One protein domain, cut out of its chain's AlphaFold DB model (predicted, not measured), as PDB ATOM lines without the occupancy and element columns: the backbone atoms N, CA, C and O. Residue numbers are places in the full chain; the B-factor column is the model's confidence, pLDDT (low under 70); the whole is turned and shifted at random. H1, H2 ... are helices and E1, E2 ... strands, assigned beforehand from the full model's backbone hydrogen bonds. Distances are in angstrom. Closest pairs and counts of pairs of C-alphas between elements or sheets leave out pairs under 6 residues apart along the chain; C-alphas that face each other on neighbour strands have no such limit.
ATOM      1  N   SER A  29     126.699 129.083  89.716       88.06
ATOM      2  CA  SER A  29     126.928 128.481  91.030       88.06
ATOM      3  C   SER A  29     125.888 128.988  92.017       88.06
ATOM      4  O   SER A  29     125.745 130.193  92.229       88.06
ATOM      5  N   LEU A  30     125.196 128.063  92.685       86.25
ATOM      6  CA  LEU A  30     124.255 128.398  93.748       86.25
ATOM      7  C   LEU A  30     124.950 129.171  94.878       86.25
ATOM      8  O   LEU A  30     124.412 130.165  95.358       86.25
ATOM      9  N   LYS A  31     126.164 128.756  95.269       87.38
ATOM     10  CA  LYS A  31     126.945 129.441  96.308       87.38
ATOM     11  C   LYS A  31     127.232 130.890  95.902       87.38
ATOM     12  O   LYS A  31     126.984 131.810  96.681       87.38
ATOM     13  N   ASN A  32     127.717 131.104  94.679       88.62
ATOM     14  CA  ASN A  32     128.024 132.444  94.183       88.62
ATOM     15  C   ASN A  32     126.768 133.296  94.001       88.62
ATOM     16  O   ASN A  32     126.780 134.466  94.374       88.62
ATOM     17  N   ALA A  33     125.680 132.718  93.491       89.56
ATOM     18  CA  ALA A  33     124.400 133.401  93.345       89.56
ATOM     19  C   ALA A  33     123.881 133.894  94.696       89.56
ATOM     20  O   ALA A  33     123.573 135.076  94.842       89.56
ATOM     21  N   THR A  34     123.850 133.026  95.711       88.38
ATOM     22  CA  THR A  34     123.406 133.409  97.054       88.38
ATOM     23  C   THR A  34     124.316 134.469  97.669       88.38
ATOM     24  O   THR A  34     123.819 135.465  98.195       88.38
ATOM     25  N   ASN A  35     125.639 134.326  97.541       88.44
ATOM     26  CA  ASN A  35     126.583 135.337  98.018       88.44
ATOM     27  C   ASN A  35     126.374 136.694  97.327       88.44
ATOM     28  O   ASN A  35     126.348 137.725  97.995       88.44
ATOM     29  N   LYS A  36     126.186 136.714  96.002       89.56
ATOM     30  CA  LYS A  36     125.927 137.945  95.244       89.56
ATOM     31  C   LYS A  36     124.604 138.598  95.635       89.56
ATOM     32  O   LYS A  36     124.560 139.820  95.699       89.56
ATOM     33  N   ILE A  37     123.562 137.819  95.932       90.12
ATOM     34  CA  ILE A  37     122.278 138.335  96.434       90.12
ATOM     35  C   ILE A  37     122.462 139.003  97.801       90.12
ATOM     36  O   ILE A  37     122.065 140.154  97.973       90.12
ATOM     37  N   ILE A  38     123.099 138.317  98.756       89.06
ATOM     38  CA  ILE A  38     123.304 138.824 100.125       89.06
ATOM     39  C   ILE A  38     124.151 140.101 100.125       89.06
ATOM     40  O   ILE A  38     123.891 141.024 100.891       89.06
ATOM     41  N   HIS A  39     125.164 140.154  99.261       87.56
ATOM     42  CA  HIS A  39     126.078 141.287  99.137       87.56
ATOM     43  C   HIS A  39     125.698 142.249  98.003       87.56
ATOM     44  O   HIS A  39     126.536 143.039  97.560       87.56
ATOM     45  N   SER A  40     124.464 142.171  97.501       91.19
ATOM     46  CA  SER A  40     124.011 143.055  96.432       91.19
ATOM     47  C   SER A  40     123.834 144.479  96.949       91.19
ATOM     48  O   SER A  40     123.342 144.715  98.052       91.19
ATOM     49  N   LYS A  41     124.237 145.446  96.124       90.31
ATOM     50  CA  LYS A  41     123.914 146.858  96.332       90.31
ATOM     51  C   LYS A  41     122.551 147.184  95.741       90.31
ATOM     52  O   LYS A  41     121.762 147.884  96.365       90.31
ATOM     53  N   ASN A  42     122.288 146.656  94.544       90.62
ATOM     54  CA  ASN A  42     120.964 146.668  93.942       90.62
ATOM     55  C   ASN A  42     120.571 145.262  93.516       90.62
ATOM     56  O   ASN A  42     121.392 144.502  92.989       90.62
ATOM     57  N   LEU A  43     119.287 144.982  93.704       92.75
ATOM     58  CA  LEU A  43     118.635 143.747  93.327       92.75
ATOM     59  C   LEU A  43     117.367 144.101  92.553       92.75
ATOM     60  O   LEU A  43     116.510 144.824  93.061       92.75
ATOM     61  N   GLN A  44     117.259 143.615  91.318       93.50
ATOM     62  CA  GLN A  44     116.122 143.888  90.441       93.50
ATOM     63  C   GLN A  44     115.604 142.596  89.823       93.50
ATOM     64  O   GLN A  44     116.374 141.777  89.331       93.50
ATOM     65  N   VAL A  45     114.283 142.430  89.800       90.75
ATOM     66  CA  VAL A  45     113.652 141.352  89.033       90.75
ATOM     67  C   VAL A  45     113.491 141.804  87.585       90.75
ATOM     68  O   VAL A  45     112.906 142.852  87.313       90.75
ATOM     69  N   VAL A  46     114.011 140.999  86.664       88.06
ATOM     70  CA  VAL A  46     113.866 141.181  85.220       88.06
ATOM     71  C   VAL A  46     112.715 140.311  84.741       88.06
ATOM     72  O   VAL A  46     112.708 139.097  84.960       88.06
ATOM     73  N   PHE A  47     111.747 140.941  84.083       86.44
ATOM     74  CA  PHE A  47     110.569 140.285  83.531       86.44
ATOM     75  C   PHE A  47     110.689 140.154  82.014       86.44
ATOM     76  O   PHE A  47     111.341 140.971  81.367       86.44
ATOM     77  N   GLY A  48     110.025 139.151  81.455       82.94
ATOM     78  CA  GLY A  48     109.830 139.009  80.018       82.94
ATOM     79  C   GLY A  48     108.421 138.536  79.700       82.94
ATOM     80  O   GLY A  48     107.681 138.114  80.593       82.94
ATOM     81  N   ASP A  49     108.059 138.619  78.426       81.75
ATOM     82  CA  ASP A  49     106.776 138.117  77.947       81.75
ATOM     83  C   ASP A  49     106.779 136.578  77.958       81.75
ATOM     84  O   ASP A  49     107.767 135.928  77.601       81.75
ATOM     85  N   HIS A  50     105.667 135.982  78.386       79.00
ATOM     86  CA  HIS A  50     105.454 134.547  78.272       79.00
ATOM     87  C   HIS A  50     105.333 134.181  76.777       79.00
ATOM     88  O   HIS A  50     104.618 134.865  76.043       79.00
ATOM     89  N   PRO A  51     105.993 133.107  76.300       74.31
ATOM     90  CA  PRO A  51     105.958 132.725  74.883       74.31
ATOM     91  C   PRO A  51     104.556 132.304  74.412       74.31
ATOM     92  O   PRO A  51     104.190 132.524  73.261       74.31
ATOM     93  N   ASP A  52     103.768 131.721  75.317       76.69
ATOM     94  CA  ASP A  52     102.385 131.300  75.080       76.69
ATOM     95  C   ASP A  52     101.399 132.291  75.735       76.69
ATOM     96  O   ASP A  52     101.667 132.773  76.836       76.69
ATOM     97  N   LYS A  53     100.236 132.556  75.123       72.88
ATOM     98  CA  LYS A  53      99.170 133.325  75.791       72.88
ATOM     99  C   LYS A  53      98.454 132.451  76.817       72.88
ATOM    100  O   LYS A  53      97.765 131.506  76.429       72.88
ATOM    101  N   VAL A  54      98.617 132.752  78.101       73.31
ATOM    102  CA  VAL A  54      97.985 131.999  79.197       73.31
ATOM    103  C   VAL A  54      96.654 132.646  79.564       73.31
ATOM    104  O   VAL A  54      95.646 131.953  79.721       73.31
ATOM    105  N   PHE A  55      96.613 133.976  79.627       73.50
ATOM    106  CA  PHE A  55      95.381 134.726  79.819       73.50
ATOM    107  C   PHE A  55      94.713 135.035  78.470       73.50
ATOM    108  O   PHE A  55      95.325 135.531  77.527       73.50
ATOM    109  N   GLN A  56      93.412 134.740  78.368       68.12
ATOM    110  CA  GLN A  56      92.622 134.998  77.153       68.12
ATOM    111  C   GLN A  56      92.226 136.477  76.989       68.12
ATOM    112  O   GLN A  56      91.719 136.868  75.937       68.12
ATOM    113  N   ASP A  57      92.455 137.308  78.009       77.50
ATOM    114  CA  ASP A  57      92.174 138.741  77.963       77.50
ATOM    115  C   ASP A  57      93.305 139.487  77.242       77.50
ATOM    116  O   ASP A  57      94.439 139.543  77.712       77.50
ATOM    117  N   SER A  58      92.983 140.114  76.110       67.44
ATOM    118  CA  SER A  58      93.932 140.884  75.299       67.44
ATOM    119  C   SER A  58      94.507 142.119  75.998       67.44
ATOM    120  O   SER A  58      95.477 142.695  75.502       67.44
ATOM    121  N   LYS A  59      93.929 142.538  77.129       74.69
ATOM    122  CA  LYS A  59      94.420 143.655  77.944       74.69
ATOM    123  C   LYS A  59      95.428 143.221  79.007       74.69
ATOM    124  O   LYS A  59      96.127 144.080  79.544       74.69
ATOM    125  N   ILE A  60      95.517 141.927  79.308       73.62
ATOM    126  CA  ILE A  60      96.447 141.384  80.297       73.62
ATOM    127  C   ILE A  60      97.656 140.833  79.546       73.62
ATOM    128  O   ILE A  60      97.532 139.944  78.709       73.62
ATOM    129  N   LYS A  61      98.844 141.376  79.829       73.12
ATOM    130  CA  LYS A  61     100.091 140.794  79.328       73.12
ATOM    131  C   LYS A  61     100.489 139.615  80.208       73.12
ATOM    132  O   LYS A  61     100.613 139.772  81.422       73.12
ATOM    133  N   ASP A  62     100.736 138.470  79.586       79.75
ATOM    134  CA  ASP A  62     101.367 137.330  80.240       79.75
ATOM    135  C   ASP A  62     102.849 137.653  80.481       79.75
ATOM    136  O   ASP A  62     103.670 137.530  79.577       79.75
ATOM    137  N   ILE A  63     103.192 138.112  81.685       83.38
ATOM    138  CA  ILE A  63     104.573 138.434  82.075       83.38
ATOM    139  C   ILE A  63     105.123 137.392  83.049       83.38
ATOM    140  O   ILE A  63     104.416 136.909  83.934       83.38
ATOM    141  N   VAL A  64     106.407 137.068  82.914       84.06
ATOM    142  CA  VAL A  64     107.111 136.091  83.754       84.06
ATOM    143  C   VAL A  64     108.364 136.720  84.334       84.06
ATOM    144  O   VAL A  64     109.112 137.396  83.634       84.06
ATOM    145  N   ALA A  65     108.620 136.467  85.617       86.12
ATOM    146  CA  ALA A  65     109.892 136.799  86.242       86.12
ATOM    147  C   ALA A  65     110.980 135.842  85.734       86.12
ATOM    148  O   ALA A  65     110.946 134.637  85.995       86.12
ATOM    149  N   LEU A  66     111.952 136.378  85.001       85.50
ATOM    150  CA  LEU A  66     113.013 135.593  84.391       85.50
ATOM    151  C   LEU A  66     114.223 135.511  85.323       85.50
ATOM    152  O   LEU A  66     114.559 134.424  85.796       85.50
ATOM    153  N   TYR A  67     114.862 136.636  85.627       88.38
ATOM    154  CA  TYR A  67     116.119 136.658  86.378       88.38
ATOM    155  C   TYR A  67     116.063 137.661  87.518       88.38
ATOM    156  O   TYR A  67     115.301 138.625  87.482       88.38
ATOM    157  N   ILE A  68     116.927 137.461  88.501       91.19
ATOM    158  CA  ILE A  68     117.337 138.511  89.422       91.19
ATOM    159  C   ILE A  68     118.620 139.105  88.853       91.19
ATOM    160  O   ILE A  68     119.634 138.410  88.786       91.19
ATOM    161  N   SER A  69     118.581 140.366  88.435       92.75
ATOM    162  CA  SER A  69     119.797 141.123  88.170       92.75
ATOM    163  C   SER A  69     120.374 141.633  89.486       92.75
ATOM    164  O   SER A  69     119.667 142.224  90.312       92.75
ATOM    165  N   VAL A  70     121.661 141.371  89.694       93.31
ATOM    166  CA  VAL A  70     122.412 141.787  90.872       93.31
ATOM    167  C   VAL A  70     123.614 142.622  90.463       93.31
ATOM    168  O   VAL A  70     124.408 142.242  89.599       93.31
ATOM    169  N   THR A  71     123.780 143.753  91.144       91.81
ATOM    170  CA  THR A  71     124.994 144.574  91.063       91.81
ATOM    171  C   THR A  71     125.697 144.570  92.413       91.81
ATOM    172  O   THR A  71     125.071 144.708  93.466       91.81
ATOM    173  N   THR A  72     127.016 144.391  92.383       85.31
ATOM    174  CA  THR A  72     127.884 144.422  93.569       85.31
ATOM    175  C   THR A  72     128.963 145.478  93.359       85.31
ATOM    176  O   THR A  72     129.206 145.890  92.228       85.31
ATOM    177  N   ASP A  73     129.659 145.891  94.416       80.69
ATOM    178  CA  ASP A  73     130.714 146.908  94.289       80.69
ATOM    179  C   ASP A  73     131.947 146.425  93.502       80.69
ATOM    180  O   ASP A  73     132.736 147.240  93.029       80.69
ATOM    181  N   LYS A  74     132.150 145.105  93.387       76.00
ATOM    182  CA  LYS A  74     133.384 144.507  92.842       76.00
ATOM    183  C   LYS A  74     133.213 143.789  91.508       76.00
ATOM    184  O   LYS A  74     134.212 143.541  90.839       76.00
ATOM    185  N   PHE A  75     131.990 143.423  91.141       72.75
ATOM    186  CA  PHE A  75     131.725 142.590  89.971       72.75
ATOM    187  C   PHE A  75     130.692 143.237  89.051       72.75
ATOM    188  O   PHE A  75     129.787 143.915  89.550       72.75
ATOM    189  N   PRO A  76     130.803 143.005  87.727       82.25
ATOM    190  CA  PRO A  76     129.810 143.471  86.772       82.25
ATOM    191  C   PRO A  76     128.430 142.895  87.091       82.25
ATOM    192  O   PRO A  76     128.302 141.862  87.762       82.25
ATOM    193  N   GLU A  77     127.404 143.567  86.574       89.44
ATOM    194  CA  GLU A  77     126.025 143.101  86.651       89.44
ATOM    195  C   GLU A  77     125.943 141.624  86.241       89.44
ATOM    196  O   GLU A  77     126.483 141.195  85.215       89.44
ATOM    197  N   THR A  78     125.341 140.820  87.109       90.69
ATOM    198  CA  THR A  78     125.173 139.384  86.897       90.69
ATOM    199  C   THR A  78     123.703 139.040  87.046       90.69
ATOM    200  O   THR A  78     123.005 139.625  87.867       90.69
ATOM    201  N   HIS A  79     123.243 138.067  86.275       91.06
ATOM    202  CA  HIS A  79     121.861 137.627  86.275       91.06
ATOM    203  C   HIS A  79     121.761 136.232  86.877       91.06
ATOM    204  O   HIS A  79     122.526 135.332  86.540       91.06
ATOM    205  N   ILE A  80     120.813 136.052  87.787       90.50
ATOM    206  CA  ILE A  80     120.554 134.784  88.464       90.50
ATOM    207  C   ILE A  80     119.196 134.278  87.997       90.50
ATOM    208  O   ILE A  80     118.179 134.946  88.176       90.50
ATOM    209  N   ASP A  81     119.175 133.096  87.395       88.50
ATOM    210  CA  ASP A  81     117.956 132.466  86.899       88.50
ATOM    211  C   ASP A  81     117.028 132.046  88.046       88.50
ATOM    212  O   ASP A  81     117.377 131.190  88.860       88.50
ATOM    213  N   ILE A  82     115.830 132.639  88.112       87.88
ATOM    214  CA  ILE A  82     114.895 132.421  89.229       87.88
ATOM    215  C   ILE A  82     114.422 130.965  89.294       87.88
ATOM    216  O   ILE A  82     114.287 130.426  90.392       87.88
ATOM    217  N   PHE A  83     114.183 130.307  88.152       84.69
ATOM    218  CA  PHE A  83     113.707 128.917  88.154       84.69
ATOM    219  C   PHE A  83     114.820 127.958  88.560       84.69
ATOM    220  O   PHE A  83     114.569 127.064  89.359       84.69
ATOM    221  N   SER A  84     116.046 128.179  88.091       84.50
ATOM    222  CA  SER A  84     117.211 127.376  88.478       84.50
ATOM    223  C   SER A  84     117.509 127.534  89.967       84.50
ATOM    224  O   SER A  84     117.692 126.544  90.671       84.50
ATOM    225  N   LEU A  85     117.463 128.775  90.471       86.81
ATOM    226  CA  LEU A  85     117.628 129.072  91.892       86.81
ATOM    227  C   LEU A  85     116.552 128.365  92.725       86.81
ATOM    228  O   LEU A  85     116.874 127.643  93.667       86.81
ATOM    229  N   SER A  86     115.281 128.518  92.343       85.06
ATOM    230  CA  SER A  86     114.146 127.882  93.022       85.06
ATOM    231  C   SER A  86     114.253 126.360  92.994       85.06
ATOM    232  O   SER A  86     114.053 125.710  94.016       85.06
ATOM    233  N   TRP A  87     114.625 125.781  91.850       82.06
ATOM    234  CA  TRP A  87     114.804 124.342  91.698       82.06
ATOM    235  C   TRP A  87     115.899 123.806  92.618       82.06
ATOM    236  O   TRP A  87     115.690 122.795  93.281       82.06
ATOM    237  N   CYS A  88     117.035 124.496  92.736       80.69
ATOM    238  CA  CYS A  88     118.096 124.116  93.670       80.69
ATOM    239  C   CYS A  88     117.657 124.144  95.144       80.69
ATOM    240  O   CYS A  88     118.148 123.341  95.936       80.69
ATOM    241  N   PHE A  89     116.739 125.037  95.530       77.31
ATOM    242  CA  PHE A  89     116.179 125.048  96.885       77.31
ATOM    243  C   PHE A  89     115.119 123.960  97.087       77.31
ATOM    244  O   PHE A  89     115.157 123.264  98.097       77.31
ATOM    245  N   ILE A  90     114.211 123.776  96.125       75.81
ATOM    246  CA  ILE A  90     113.108 122.809  96.223       75.81
ATOM    247  C   ILE A  90     113.614 121.369  96.100       75.81
ATOM    248  O   ILE A  90     113.185 120.512  96.856       75.81
ATOM    249  N   SER A  91     114.566 121.087  95.209       70.06
ATOM    250  CA  SER A  91     115.151 119.741  95.059       70.06
ATOM    251  C   SER A  91     115.979 119.291  96.270       70.06
ATOM    252  O   SER A  91     116.248 118.101  96.416       70.06
TER     253      SER A  91
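What this domain is: This is residues 29 to 91 of the 99 residues of an uncharacterized protein of Alphaproteobacteria bacterium (UniProt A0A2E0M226). A long hairpin of two strands, E1 and E2, has a short third strand, E3, beside E2 toward one end, and two short helices over one face: H1 runs across the strands and H2 stands up from the sheet. Toward the hairpin's other end lies a long loop, of which residues 55 to 60 stick out free. The printed part has 63 residues, in the order H1 E1 E2 E3 H2, with an antiparallel sheet in the order E1, E2, E3; the class is mixed, helices and strands. It is loose, with a radius of gyration of the C-alphas of 14.4 A, and flat, spanning 44 by 28 by 14 A.

How they stand to each other: H1, residues 30 to 38, is on the sheet of E1, residues 42 to 49, E2, residues 63 to 71, and E3, residues 78 to 81. It lies over E2 and E3 at a height over the sheet of 9.5 A; the closest C-alphas of H1 and E3 are those of Ala 33 and Ile 80, 6.4 A. The strands form a meander, each the antiparallel neighbour of the one before. In the hairpin E1 and E2, N 46 and O 67 are within hydrogen-bond range at 2.8 A; in the hairpin E2 and E3, N 68 and O 80 are, at 2.8 A. H2, residues 82 to 90, is on the same face as H1. The closest C-alphas of H2 and E2 are those of Tyr 67 and Ile 82, 5.3 A. H1 and H2 are close but not clearly touching, Leu 30 to Leu 85 being their closest C-alphas at 6.9 A. In both helices every O i to N i+4 pair is within hydrogen-bond range.

Where its parts are: H1 begins at C-alpha 30, (124.255, 128.398, 93.748), and measures 12.3 A. E1 measures 23.0 A, E2 23.1 A and E3 10.0 A. H2, 12.0 A, ends at C-alpha 90, (113.108, 122.809, 96.223).

The domain as a whole: The two C-alphas farthest apart are those of Gln 56 and Lys 74, 44.7 A. The printed part has no cut. The link from E1 to E2 is long, 13 residues. Residues 56 and 58 have pLDDT under 70.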